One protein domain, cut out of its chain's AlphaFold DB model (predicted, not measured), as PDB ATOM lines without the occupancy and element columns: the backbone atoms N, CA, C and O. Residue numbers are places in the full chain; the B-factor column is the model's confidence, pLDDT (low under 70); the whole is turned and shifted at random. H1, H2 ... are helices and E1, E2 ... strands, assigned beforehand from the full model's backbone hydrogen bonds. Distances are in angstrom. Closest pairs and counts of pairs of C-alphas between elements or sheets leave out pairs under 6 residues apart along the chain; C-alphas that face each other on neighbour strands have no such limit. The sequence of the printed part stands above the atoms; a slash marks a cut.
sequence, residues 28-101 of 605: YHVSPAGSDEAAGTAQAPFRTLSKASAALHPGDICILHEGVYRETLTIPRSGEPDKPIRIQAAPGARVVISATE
ATOM      1  N   TYR A  28     129.457 170.668 136.779       98.50
ATOM      2  CA  TYR A  28     130.309 171.525 135.967       98.50
ATOM      3  C   TYR A  28     130.982 170.713 134.870       98.50
ATOM      4  O   TYR A  28     131.499 169.629 135.115       98.50
ATOM      5  N   HIS A  29     131.037 171.260 133.663       98.75
ATOM      6  CA  HIS A  29     131.701 170.650 132.520       98.75
ATOM      7  C   HIS A  29     132.932 171.448 132.123       98.75
ATOM      8  O   HIS A  29     132.895 172.678 132.076       98.75
ATOM      9  N   VAL A  30     134.001 170.740 131.765       98.81
ATOM     10  CA  VAL A  30     135.252 171.339 131.293       98.81
ATOM     11  C   VAL A  30     135.633 170.721 129.960       98.81
ATOM     12  O   VAL A  30     135.620 169.503 129.819       98.81
ATOM     13  N   SER A  31     136.010 171.532 128.980       98.44
ATOM     14  CA  SER A  31     136.496 171.080 127.673       98.44
ATOM     15  C   SER A  31     137.647 171.973 127.214       98.44
ATOM     16  O   SER A  31     137.539 173.190 127.366       98.44
ATOM     17  N   PRO A  32     138.703 171.448 126.563       97.75
ATOM     18  CA  PRO A  32     139.771 172.295 126.023       97.75
ATOM     19  C   PRO A  32     139.284 173.321 124.983       97.75
ATOM     20  O   PRO A  32     139.965 174.319 124.746       97.75
ATOM     21  N   ALA A  33     138.115 173.082 124.372       97.31
ATOM     22  CA  ALA A  33     137.449 173.987 123.433       97.31
ATOM     23  C   ALA A  33     136.446 174.956 124.101       97.31
ATOM     24  O   ALA A  33     135.815 175.750 123.404       97.31
ATOM     25  N   GLY A  34     136.269 174.874 125.424       97.62
ATOM     26  CA  GLY A  34     135.375 175.732 126.203       97.62
ATOM     27  C   GLY A  34     135.913 177.149 126.431       97.62
ATOM     28  O   GLY A  34     136.898 177.580 125.825       97.62
ATOM     29  N   SER A  35     135.275 177.880 127.348       98.31
ATOM     30  CA  SER A  35     135.641 179.252 127.741       98.31
ATOM     31  C   SER A  35     135.456 179.436 129.250       98.31
ATOM     32  O   SER A  35     134.475 178.971 129.819       98.31
ATOM     33  N   ASP A  36     136.384 180.117 129.923       98.19
ATOM     34  CA  ASP A  36     136.287 180.352 131.377       98.19
ATOM     35  C   ASP A  36     135.321 181.492 131.745       98.19
ATOM     36  O   ASP A  36     135.001 181.704 132.921       98.19
ATOM     37  N   GLU A  37     134.834 182.202 130.729       97.88
ATOM     38  CA  GLU A  37     133.719 183.141 130.777       97.88
ATOM     39  C   GLU A  37     132.358 182.438 130.639       97.88
ATOM     40  O   GLU A  37     131.321 183.055 130.892       97.88
ATOM     41  N   ALA A  38     132.341 181.160 130.244       97.25
ATOM     42  CA  ALA A  38     131.128 180.364 130.123       97.25
ATOM     43  C   ALA A  38     130.539 179.990 131.496       97.25
ATOM     44  O   ALA A  38     131.161 180.176 132.541       97.25
ATOM     45  N   ALA A  39     129.322 179.445 131.499       97.25
ATOM     46  CA  ALA A  39     128.612 179.084 132.728       97.25
ATOM     47  C   ALA A  39     129.082 177.756 133.359       97.25
ATOM     48  O   ALA A  39     128.681 177.449 134.478       97.25
ATOM     49  N   GLY A  40     129.896 176.965 132.654       97.50
ATOM     50  CA  GLY A  40     130.324 175.638 133.101       97.50
ATOM     51  C   GLY A  40     129.270 174.552 132.891       97.50
ATOM     52  O   GLY A  40     129.376 173.490 133.487       97.50
ATOM     53  N   THR A  41     128.251 174.784 132.061       97.81
ATOM     54  CA  THR A  41     127.220 173.784 131.732       97.81
ATOM     55  C   THR A  41     127.662 172.895 130.567       97.81
ATOM     56  O   THR A  41     128.618 173.217 129.865       97.81
ATOM     57  N   ALA A  42     126.942 171.803 130.291       97.00
ATOM     58  CA  ALA A  42     127.257 170.909 129.170       97.00
ATOM     59  C   ALA A  42     127.327 171.638 127.814       97.00
ATOM     60  O   ALA A  42     128.164 171.315 126.976       97.00
ATOM     61  N   GLN A  43     126.458 172.632 127.598       97.56
ATOM     62  CA  GLN A  43     126.396 173.422 126.362       97.56
ATOM     63  C   GLN A  43     127.393 174.590 126.342       97.56
ATOM     64  O   GLN A  43     127.674 175.131 125.276       97.56
ATOM     65  N   ALA A  44     127.902 174.997 127.506       97.94
ATOM     66  CA  ALA A  44     128.822 176.116 127.665       97.94
ATOM     67  C   ALA A  44     129.889 175.767 128.727       97.94
ATOM     68  O   ALA A  44     129.872 176.344 129.822       97.94
ATOM     69  N   PRO A  45     130.774 174.790 128.436       98.56
ATOM     70  CA  PRO A  45     131.736 174.274 129.404       98.56
ATOM     71  C   PRO A  45     132.844 175.288 129.700       98.56
ATOM     72  O   PRO A  45     133.220 176.090 128.837       98.56
ATOM     73  N   PHE A  46     133.414 175.198 130.903       98.81
ATOM     74  CA  PHE A  46     134.660 175.883 131.236       98.81
ATOM     75  C   PHE A  46     135.799 175.399 130.337       98.81
ATOM     76  O   PHE A  46     135.761 174.283 129.807       98.81
ATOM     77  N   ARG A  47     136.834 176.227 130.182       98.50
ATOM     78  CA  ARG A  47     138.035 175.850 129.437       98.50
ATOM     79  C   ARG A  47     139.051 175.147 130.326       98.50
ATOM     80  O   ARG A  47     139.653 174.168 129.893       98.50
ATOM     81  N   THR A  48     139.263 175.669 131.531       98.50
ATOM     82  CA  THR A  48     140.382 175.276 132.390       98.50
ATOM     83  C   THR A  48     139.958 174.441 133.588       98.50
ATOM     84  O   THR A  48     138.865 174.596 134.144       98.50
ATOM     85  N   LEU A  49     140.871 173.574 134.031       98.38
ATOM     86  CA  LEU A  49     140.708 172.826 135.279       98.38
ATOM     87  C   LEU A  49     140.670 173.781 136.475       98.38
ATOM     88  O   LEU A  49     139.860 173.602 137.379       98.38
ATOM     89  N   SER A  50     141.499 174.829 136.455       97.69
ATOM     90  CA  SER A  50     141.554 175.842 137.514       97.69
ATOM     91  C   SER A  50     140.200 176.528 137.742       97.69
ATOM     92  O   SER A  50     139.744 176.645 138.886       97.69
ATOM     93  N   LYS A  51     139.511 176.921 136.661       98.06
ATOM     94  CA  LYS A  51     138.181 177.538 136.740       98.06
ATOM     95  C   LYS A  51     137.158 176.600 137.378       98.06
ATOM     96  O   LYS A  51     136.417 177.031 138.263       98.06
ATOM     97  N   ALA A  52     137.146 175.334 136.964       97.81
ATOM     98  CA  ALA A  52     136.250 174.327 137.519       97.81
ATOM     99  C   ALA A  52     136.546 174.054 138.999       97.81
ATOM    100  O   ALA A  52     135.646 174.144 139.830       97.81
ATOM    101  N   SER A  53     137.812 173.827 139.359       97.12
ATOM    102  CA  SER A  53     138.249 173.612 140.743       97.12
ATOM    103  C   SER A  53     137.842 174.741 141.689       97.12
ATOM    104  O   SER A  53     137.492 174.493 142.843       97.12
ATOM    105  N   ALA A  54     137.871 175.989 141.216       96.88
ATOM    106  CA  ALA A  54     137.439 177.138 141.999       96.88
ATOM    107  C   ALA A  54     135.917 177.169 142.236       96.88
ATOM    108  O   ALA A  54     135.489 177.766 143.224       96.88
ATOM    109  N   ALA A  55     135.112 176.545 141.372       96.25
ATOM    110  CA  ALA A  55     133.650 176.533 141.455       96.25
ATOM    111  C   ALA A  55     133.080 175.393 142.323       96.25
ATOM    112  O   ALA A  55     131.955 175.515 142.810       96.25
ATOM    113  N   LEU A  56     133.848 174.320 142.541       97.31
ATOM    114  CA  LEU A  56     133.393 173.119 143.248       97.31
ATOM    115  C   LEU A  56     133.158 173.344 144.754       97.31
ATOM    116  O   LEU A  56     133.980 173.941 145.459       97.31
ATOM    117  N   HIS A  57     132.051 172.790 145.241       96.94
ATOM    118  CA  HIS A  57     131.641 172.686 146.641       96.94
ATOM    119  C   HIS A  57     131.289 171.224 146.991       96.94
ATOM    120  O   HIS A  57     131.112 170.410 146.084       96.94
ATOM    121  N   PRO A  58     131.196 170.856 148.285       97.94
ATOM    122  CA  PRO A  58     130.803 169.506 148.689       97.94
ATOM    123  C   PRO A  58     129.538 169.005 147.979       97.94
ATOM    124  O   PRO A  58     128.493 169.652 148.027       97.94
ATOM    125  N   GLY A  59     129.642 167.833 147.351       97.62
ATOM    126  CA  GLY A  59     128.570 167.178 146.600       97.62
ATOM    127  C   GLY A  59     128.614 167.421 145.094       97.62
ATOM    128  O   GLY A  59     128.005 166.648 144.360       97.62
ATOM    129  N   ASP A  60     129.347 168.437 144.633       98.31
ATOM    130  CA  ASP A  60     129.415 168.793 143.218       98.31
ATOM    131  C   ASP A  60     130.198 167.770 142.380       98.31
ATOM    132  O   ASP A  60     131.077 167.043 142.864       98.31
ATOM    133  N   ILE A  61     129.901 167.764 141.081       98.31
ATOM    134  CA  ILE A  61     130.522 166.901 140.078       98.31
ATOM    135  C   ILE A  61     131.178 167.769 138.998       98.31
ATOM    136  O   ILE A  61     130.571 168.689 138.460       98.31
ATOM    137  N   CYS A  62     132.420 167.448 138.649       98.62
ATOM    138  CA  CYS A  62     133.150 167.994 137.514       98.62
ATOM    139  C   CYS A  62     133.296 166.914 136.433       98.62
ATOM    140  O   CYS A  62     133.929 165.882 136.667       98.62
ATOM    141  N   ILE A  63     132.720 167.157 135.259       98.75
ATOM    142  CA  ILE A  63     132.784 166.300 134.077       98.75
ATOM    143  C   ILE A  63     133.821 166.861 133.101       98.75
ATOM    144  O   ILE A  63     133.647 167.940 132.528       98.75
ATOM    145  N   LEU A  64     134.895 166.109 132.879       98.88
ATOM    146  CA  LEU A  64     135.947 166.449 131.924       98.88
ATOM    147  C   LEU A  64     135.635 165.823 130.560       98.88
ATOM    148  O   LEU A  64     135.504 164.608 130.441       98.88
ATOM    149  N   HIS A  65     135.506 166.645 129.524       98.69
ATOM    150  CA  HIS A  65     135.296 166.181 128.152       98.69
ATOM    151  C   HIS A  65     136.612 165.764 127.488       98.69
ATOM    152  O   HIS A  65     137.696 166.077 127.968       98.69
ATOM    153  N   GLU A  66     136.519 165.039 126.374       98.69
ATOM    154  CA  GLU A  66     137.687 164.493 125.677       98.69
ATOM    155  C   GLU A  66     138.758 165.556 125.388       98.69
ATOM    156  O   GLU A  66     138.467 166.647 124.886       98.69
ATOM    157  N   GLY A  67     140.017 165.214 125.679       98.25
ATOM    158  CA  GLY A  67     141.157 166.044 125.324       98.25
ATOM    159  C   GLY A  67     142.344 165.956 126.277       98.25
ATOM    160  O   GLY A  67     142.362 165.199 127.250       98.25
ATOM    161  N   VAL A  68     143.368 166.750 125.952       98.38
ATOM    162  CA  VAL A  68     144.601 166.878 126.734       98.38
ATOM    163  C   VAL A  68     144.604 168.223 127.453       98.38
ATOM    164  O   VAL A  68     144.668 169.275 126.817       98.38
ATOM    165  N   TYR A  69     144.584 168.175 128.778       98.62
ATOM    166  CA  TYR A  69     144.638 169.322 129.674       98.62
ATOM    167  C   TYR A  69     146.069 169.487 130.177       98.62
ATOM    168  O   TYR A  69     146.577 168.644 130.912       98.62
ATOM    169  N   ARG A  70     146.741 170.568 129.773       98.12
ATOM    170  CA  ARG A  70     148.126 170.867 130.173       98.12
ATOM    171  C   ARG A  70     148.165 171.777 131.399       98.12
ATOM    172  O   ARG A  70     148.733 172.862 131.382       98.12
ATOM    173  N   GLU A  71     147.516 171.317 132.459       97.19
ATOM    174  CA  GLU A  71     147.355 172.011 133.737       97.19
ATOM    175  C   GLU A  71     147.594 171.028 134.890       97.19
ATOM    176  O   GLU A  71     147.588 169.814 134.699       97.19
ATOM    177  N   THR A  72     147.770 171.542 136.106       98.31
ATOM    178  CA  THR A  72     147.719 170.720 137.321       98.31
ATOM    179  C   THR A  72     146.295 170.724 137.870       98.31
ATOM    180  O   THR A  72     145.776 171.787 138.218       98.31
ATOM    181  N   LEU A  73     145.674 169.551 138.022       98.62
ATOM    182  CA  LEU A  73     144.389 169.435 138.709       98.62
ATOM    183  C   LEU A  73     144.600 169.633 140.208       98.62
ATOM    184  O   LEU A  73     145.133 168.762 140.890       98.62
ATOM    185  N   THR A  74     144.186 170.785 140.722       98.44
ATOM    186  CA  THR A  74     144.260 171.093 142.154       98.44
ATOM    187  C   THR A  74     142.854 171.223 142.706       98.44
ATOM    188  O   THR A  74     142.082 172.029 142.193       98.44
ATOM    189  N   ILE A  75     142.523 170.466 143.751       97.25
ATOM    190  CA  ILE A  75     141.249 170.601 144.468       97.25
ATOM    191  C   ILE A  75     141.560 171.156 145.860       97.25
ATOM    192  O   ILE A  75     142.099 170.428 146.689       97.25
ATOM    193  N   PRO A  76     141.293 172.450 146.117       91.50
ATOM    194  CA  PRO A  76     141.708 173.104 147.358       91.50
ATOM    195  C   PRO A  76     140.695 172.962 148.504       91.50
ATOM    196  O   PRO A  76     140.931 173.494 149.587       91.50
ATOM    197  N   ARG A  77     139.543 172.321 148.271       94.81
ATOM    198  CA  ARG A  77     138.452 172.185 149.247       94.81
ATOM    199  C   ARG A  77     138.109 170.717 149.453       94.81
ATOM    200  O   ARG A  77     138.103 169.960 148.491       94.81
ATOM    201  N   SER A  78     137.762 170.353 150.681       98.31
ATOM    202  CA  SER A  78     137.222 169.030 151.002       98.31
ATOM    203  C   SER A  78     135.759 168.905 150.577       98.31
ATOM    204  O   SER A  78     135.017 169.887 150.608       98.31
ATOM    205  N   GLY A  79     135.341 167.685 150.243       98.19
ATOM    206  CA  GLY A  79     133.942 167.276 150.320       98.19
ATOM    207  C   GLY A  79     133.540 166.897 151.750       98.19
ATOM    208  O   GLY A  79     134.306 167.064 152.703       98.19
ATOM    209  N   GLU A  80     132.347 166.330 151.885       97.75
ATOM    210  CA  GLU A  80     131.813 165.756 153.129       97.75
ATOM    211  C   GLU A  80     131.585 164.239 152.947       97.75
ATOM    212  O   GLU A  80     131.456 163.789 151.804       97.75
ATOM    213  N   PRO A  81     131.512 163.429 154.024       96.69
ATOM    214  CA  PRO A  81     131.321 161.976 153.925       96.69
ATOM    215  C   PRO A  81     130.144 161.526 153.041       96.69
ATOM    216  O   PRO A  81     130.248 160.517 152.346       96.69
ATOM    217  N   ASP A  82     129.041 162.272 153.047       96.31
ATOM    218  CA  ASP A  82     127.830 162.041 152.250       96.31
ATOM    219  C   ASP A  82     127.750 162.923 150.990       96.31
ATOM    220  O   ASP A  82     126.896 162.701 150.131       96.31
ATOM    221  N   LYS A  83     128.659 163.895 150.848       97.50
ATOM    222  CA  LYS A  83     128.736 164.841 149.724       97.50
ATOM    223  C   LYS A  83     130.183 164.982 149.237       97.50
ATOM    224  O   LYS A  83     130.793 166.051 149.382       97.50
ATOM    225  N   PRO A  84     130.778 163.914 148.681       98.25
ATOM    226  CA  PRO A  84     132.116 164.004 148.124       98.25
ATOM    227  C   PRO A  84     132.125 164.933 146.908       98.25
ATOM    228  O   PRO A  84     131.147 164.994 146.166       98.25
ATOM    229  N   ILE A  85     133.247 165.610 146.674       98.75
ATOM    230  CA  ILE A  85     133.489 166.298 145.398       98.75
ATOM    231  C   ILE A  85     133.970 165.248 144.397       98.75
ATOM    232  O   ILE A  85     134.901 164.495 144.697       98.75
ATOM    233  N   ARG A  86     133.354 165.187 143.216       98.75
ATOM    234  CA  ARG A  86     133.681 164.190 142.185       98.75
ATOM    235  C   ARG A  86     134.273 164.858 140.953       98.75
ATOM    236  O   ARG A  86     133.713 165.821 140.449       98.75
ATOM    237  N   ILE A  87     135.376 164.327 140.442       98.75
ATOM    238  CA  ILE A  87     135.990 164.733 139.179       98.75
ATOM    239  C   ILE A  87     136.118 163.482 138.322       98.75
ATOM    240  O   ILE A  87     136.781 162.532 138.729       98.75
ATOM    241  N   GLN A  88     135.475 163.464 137.160       98.38
ATOM    242  CA  GLN A  88     135.449 162.286 136.298       98.38
ATOM    243  C   GLN A  88     135.474 162.662 134.822       98.38
ATOM    244  O   GLN A  88     135.013 163.739 134.435       98.38
ATOM    245  N   ALA A  89     135.998 161.772 133.985       98.56
ATOM    246  CA  ALA A  89     135.831 161.902 132.546       98.56
ATOM    247  C   ALA A  89     134.353 161.736 132.149       98.56
ATOM    248  O   ALA A  89     133.589 161.003 132.780       98.56
ATOM    249  N   ALA A  90     133.943 162.408 131.075       98.12
ATOM    250  CA  ALA A  90     132.669 162.137 130.426       98.12
ATOM    251  C   ALA A  90     132.635 160.674 129.932       98.12
ATOM    252  O   ALA A  90     133.676 160.141 129.534       98.12
ATOM    253  N   PRO A  91     131.466 160.008 129.911       96.06
ATOM    254  CA  PRO A  91     131.373 158.615 129.486       96.06
ATOM    255  C   PRO A  91     132.010 158.370 128.110       96.06
ATOM    256  O   PRO A  91     131.636 158.998 127.121       96.06
ATOM    257  N   GLY A  92     132.982 157.454 128.053       94.81
ATOM    258  CA  GLY A  92     133.712 157.099 126.830       94.81
ATOM    259  C   GLY A  92     134.780 158.108 126.379       94.81
ATOM    260  O   GLY A  92     135.500 157.823 125.424       94.81
ATOM    261  N   ALA A  93     134.922 159.253 127.051       97.69
ATOM    262  CA  ALA A  93     135.915 160.259 126.701       97.69
ATOM    263  C   ALA A  93     137.319 159.849 127.157       97.69
ATOM    264  O   ALA A  93     137.533 159.400 128.284       97.69
ATOM    265  N   ARG A  94     138.317 160.085 126.299       97.75
ATOM    266  CA  ARG A  94     139.722 159.984 126.692       97.75
ATOM    267  C   ARG A  94     140.204 161.326 127.241       97.75
ATOM    268  O   ARG A  94     140.511 162.242 126.481       97.75
ATOM    269  N   VAL A  95     140.310 161.419 128.563       98.81
ATOM    270  CA  VAL A  95     140.829 162.601 129.264       98.81
ATOM    271  C   VAL A  95     142.261 162.355 129.717       98.81
ATOM    272  O   VAL A  95     142.536 161.379 130.418       98.81
ATOM    273  N   VAL A  96     143.167 163.254 129.330       98.81
ATOM    274  CA  VAL A  96     144.568 163.240 129.762       98.81
ATOM    275  C   VAL A  96     144.900 164.549 130.458       98.81
ATOM    276  O   VAL A  96     144.805 165.612 129.849       98.81
ATOM    277  N   ILE A  97     145.349 164.481 131.704       98.88
ATOM    278  CA  ILE A  97     145.932 165.611 132.427       98.88
ATOM    279  C   ILE A  97     147.450 165.475 132.326       98.88
ATOM    280  O   ILE A  97     148.051 164.574 132.913       98.88
ATOM    281  N   SER A  98     148.063 166.339 131.520       98.50
ATOM    282  CA  SER A  98     149.474 166.237 131.166       98.50
ATOM    283  C   SER A  98     150.338 167.289 131.855       98.50
ATOM    284  O   SER A  98     150.079 168.496 131.816       98.50
ATOM    285  N   ALA A  99     151.442 166.821 132.425       98.38
ATOM    286  CA  ALA A  99     152.522 167.642 132.947       98.38
ATOM    287  C   ALA A  99     153.589 167.985 131.883       98.38
ATOM    288  O   ALA A  99     154.645 168.528 132.221       98.38
ATOM    289  N   THR A 100     153.330 167.672 130.611       98.12
ATOM    290  CA  THR A 100     154.214 167.957 129.472       98.12
ATOM    291  C   THR A 100     153.711 169.110 128.608       98.12
ATOM    292  O   THR A 100     152.521 169.433 128.600       98.12
ATOM    293  N   GLU A 101     154.620 169.705 127.837       97.81
ATOM    294  CA  GLU A 101     154.316 170.682 126.787       97.81
ATOM    295  C   GLU A 101     154.867 170.221 125.433       97.81
ATOM    296  O   GLU A 101     155.940 169.608 125.400       97.81
TER     297      GLU A 101
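This is residues 28 to 101 of the 605 residues of the protein "Right-handed parallel beta-helix repeat-containing protein" of Pirellulales bacterium (UniProt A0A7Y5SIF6). With little regular structure, this is a small sheet, E1 E2 E4, with short helix H1 over one face and a strand pair, E3 and E5, by the ends of E2 and E4. The 74 printed residues run E1 H1 E2 E3 E4 E5, class mixed, under half in these named elements; both sheets are parallel. The whole is compact, radius of gyration of the C-alphas 11.8 A, spanning 35 by 27 by 24 A.

Find C-alpha 28 at (130.309, 171.525, 135.967), where E1, residues 28 to 30, begins. Next come H1, 49 to 55, 10.1 A long; E2, 61 to 64; E3, 67 to 69; and E4, 85 to 89, 13.8 A long. E5, 95 to 98, ends at C-alpha 98, (149.474, 166.237, 131.166).

Look at inner strand E2: N 28 and O 61, 2.8 A, pair it with E1, and N 62 and O 86, 2.7 A, with E4, within hydrogen-bond range. H1 is on this sheet, height 8.9 A, along the strands; it is over E2 and only just not over E1, on which 2 of its C-alphas fall. Its closest C-alphas to E1 are Ala 52 and Tyr 28, 6.7 A. E1, H1, E2 form a strand-helix-strand unit, parallel neighbours with a helix between, its crossover right-handed. In H1 every O i to N i+4 pair is within range. E3 and E5 pair at N 69 and O 96, 2.8 A.

The printed part has no cut; links E1 to H1 and E3 to E4 are long; no printed residue is under 70 in pLDDT.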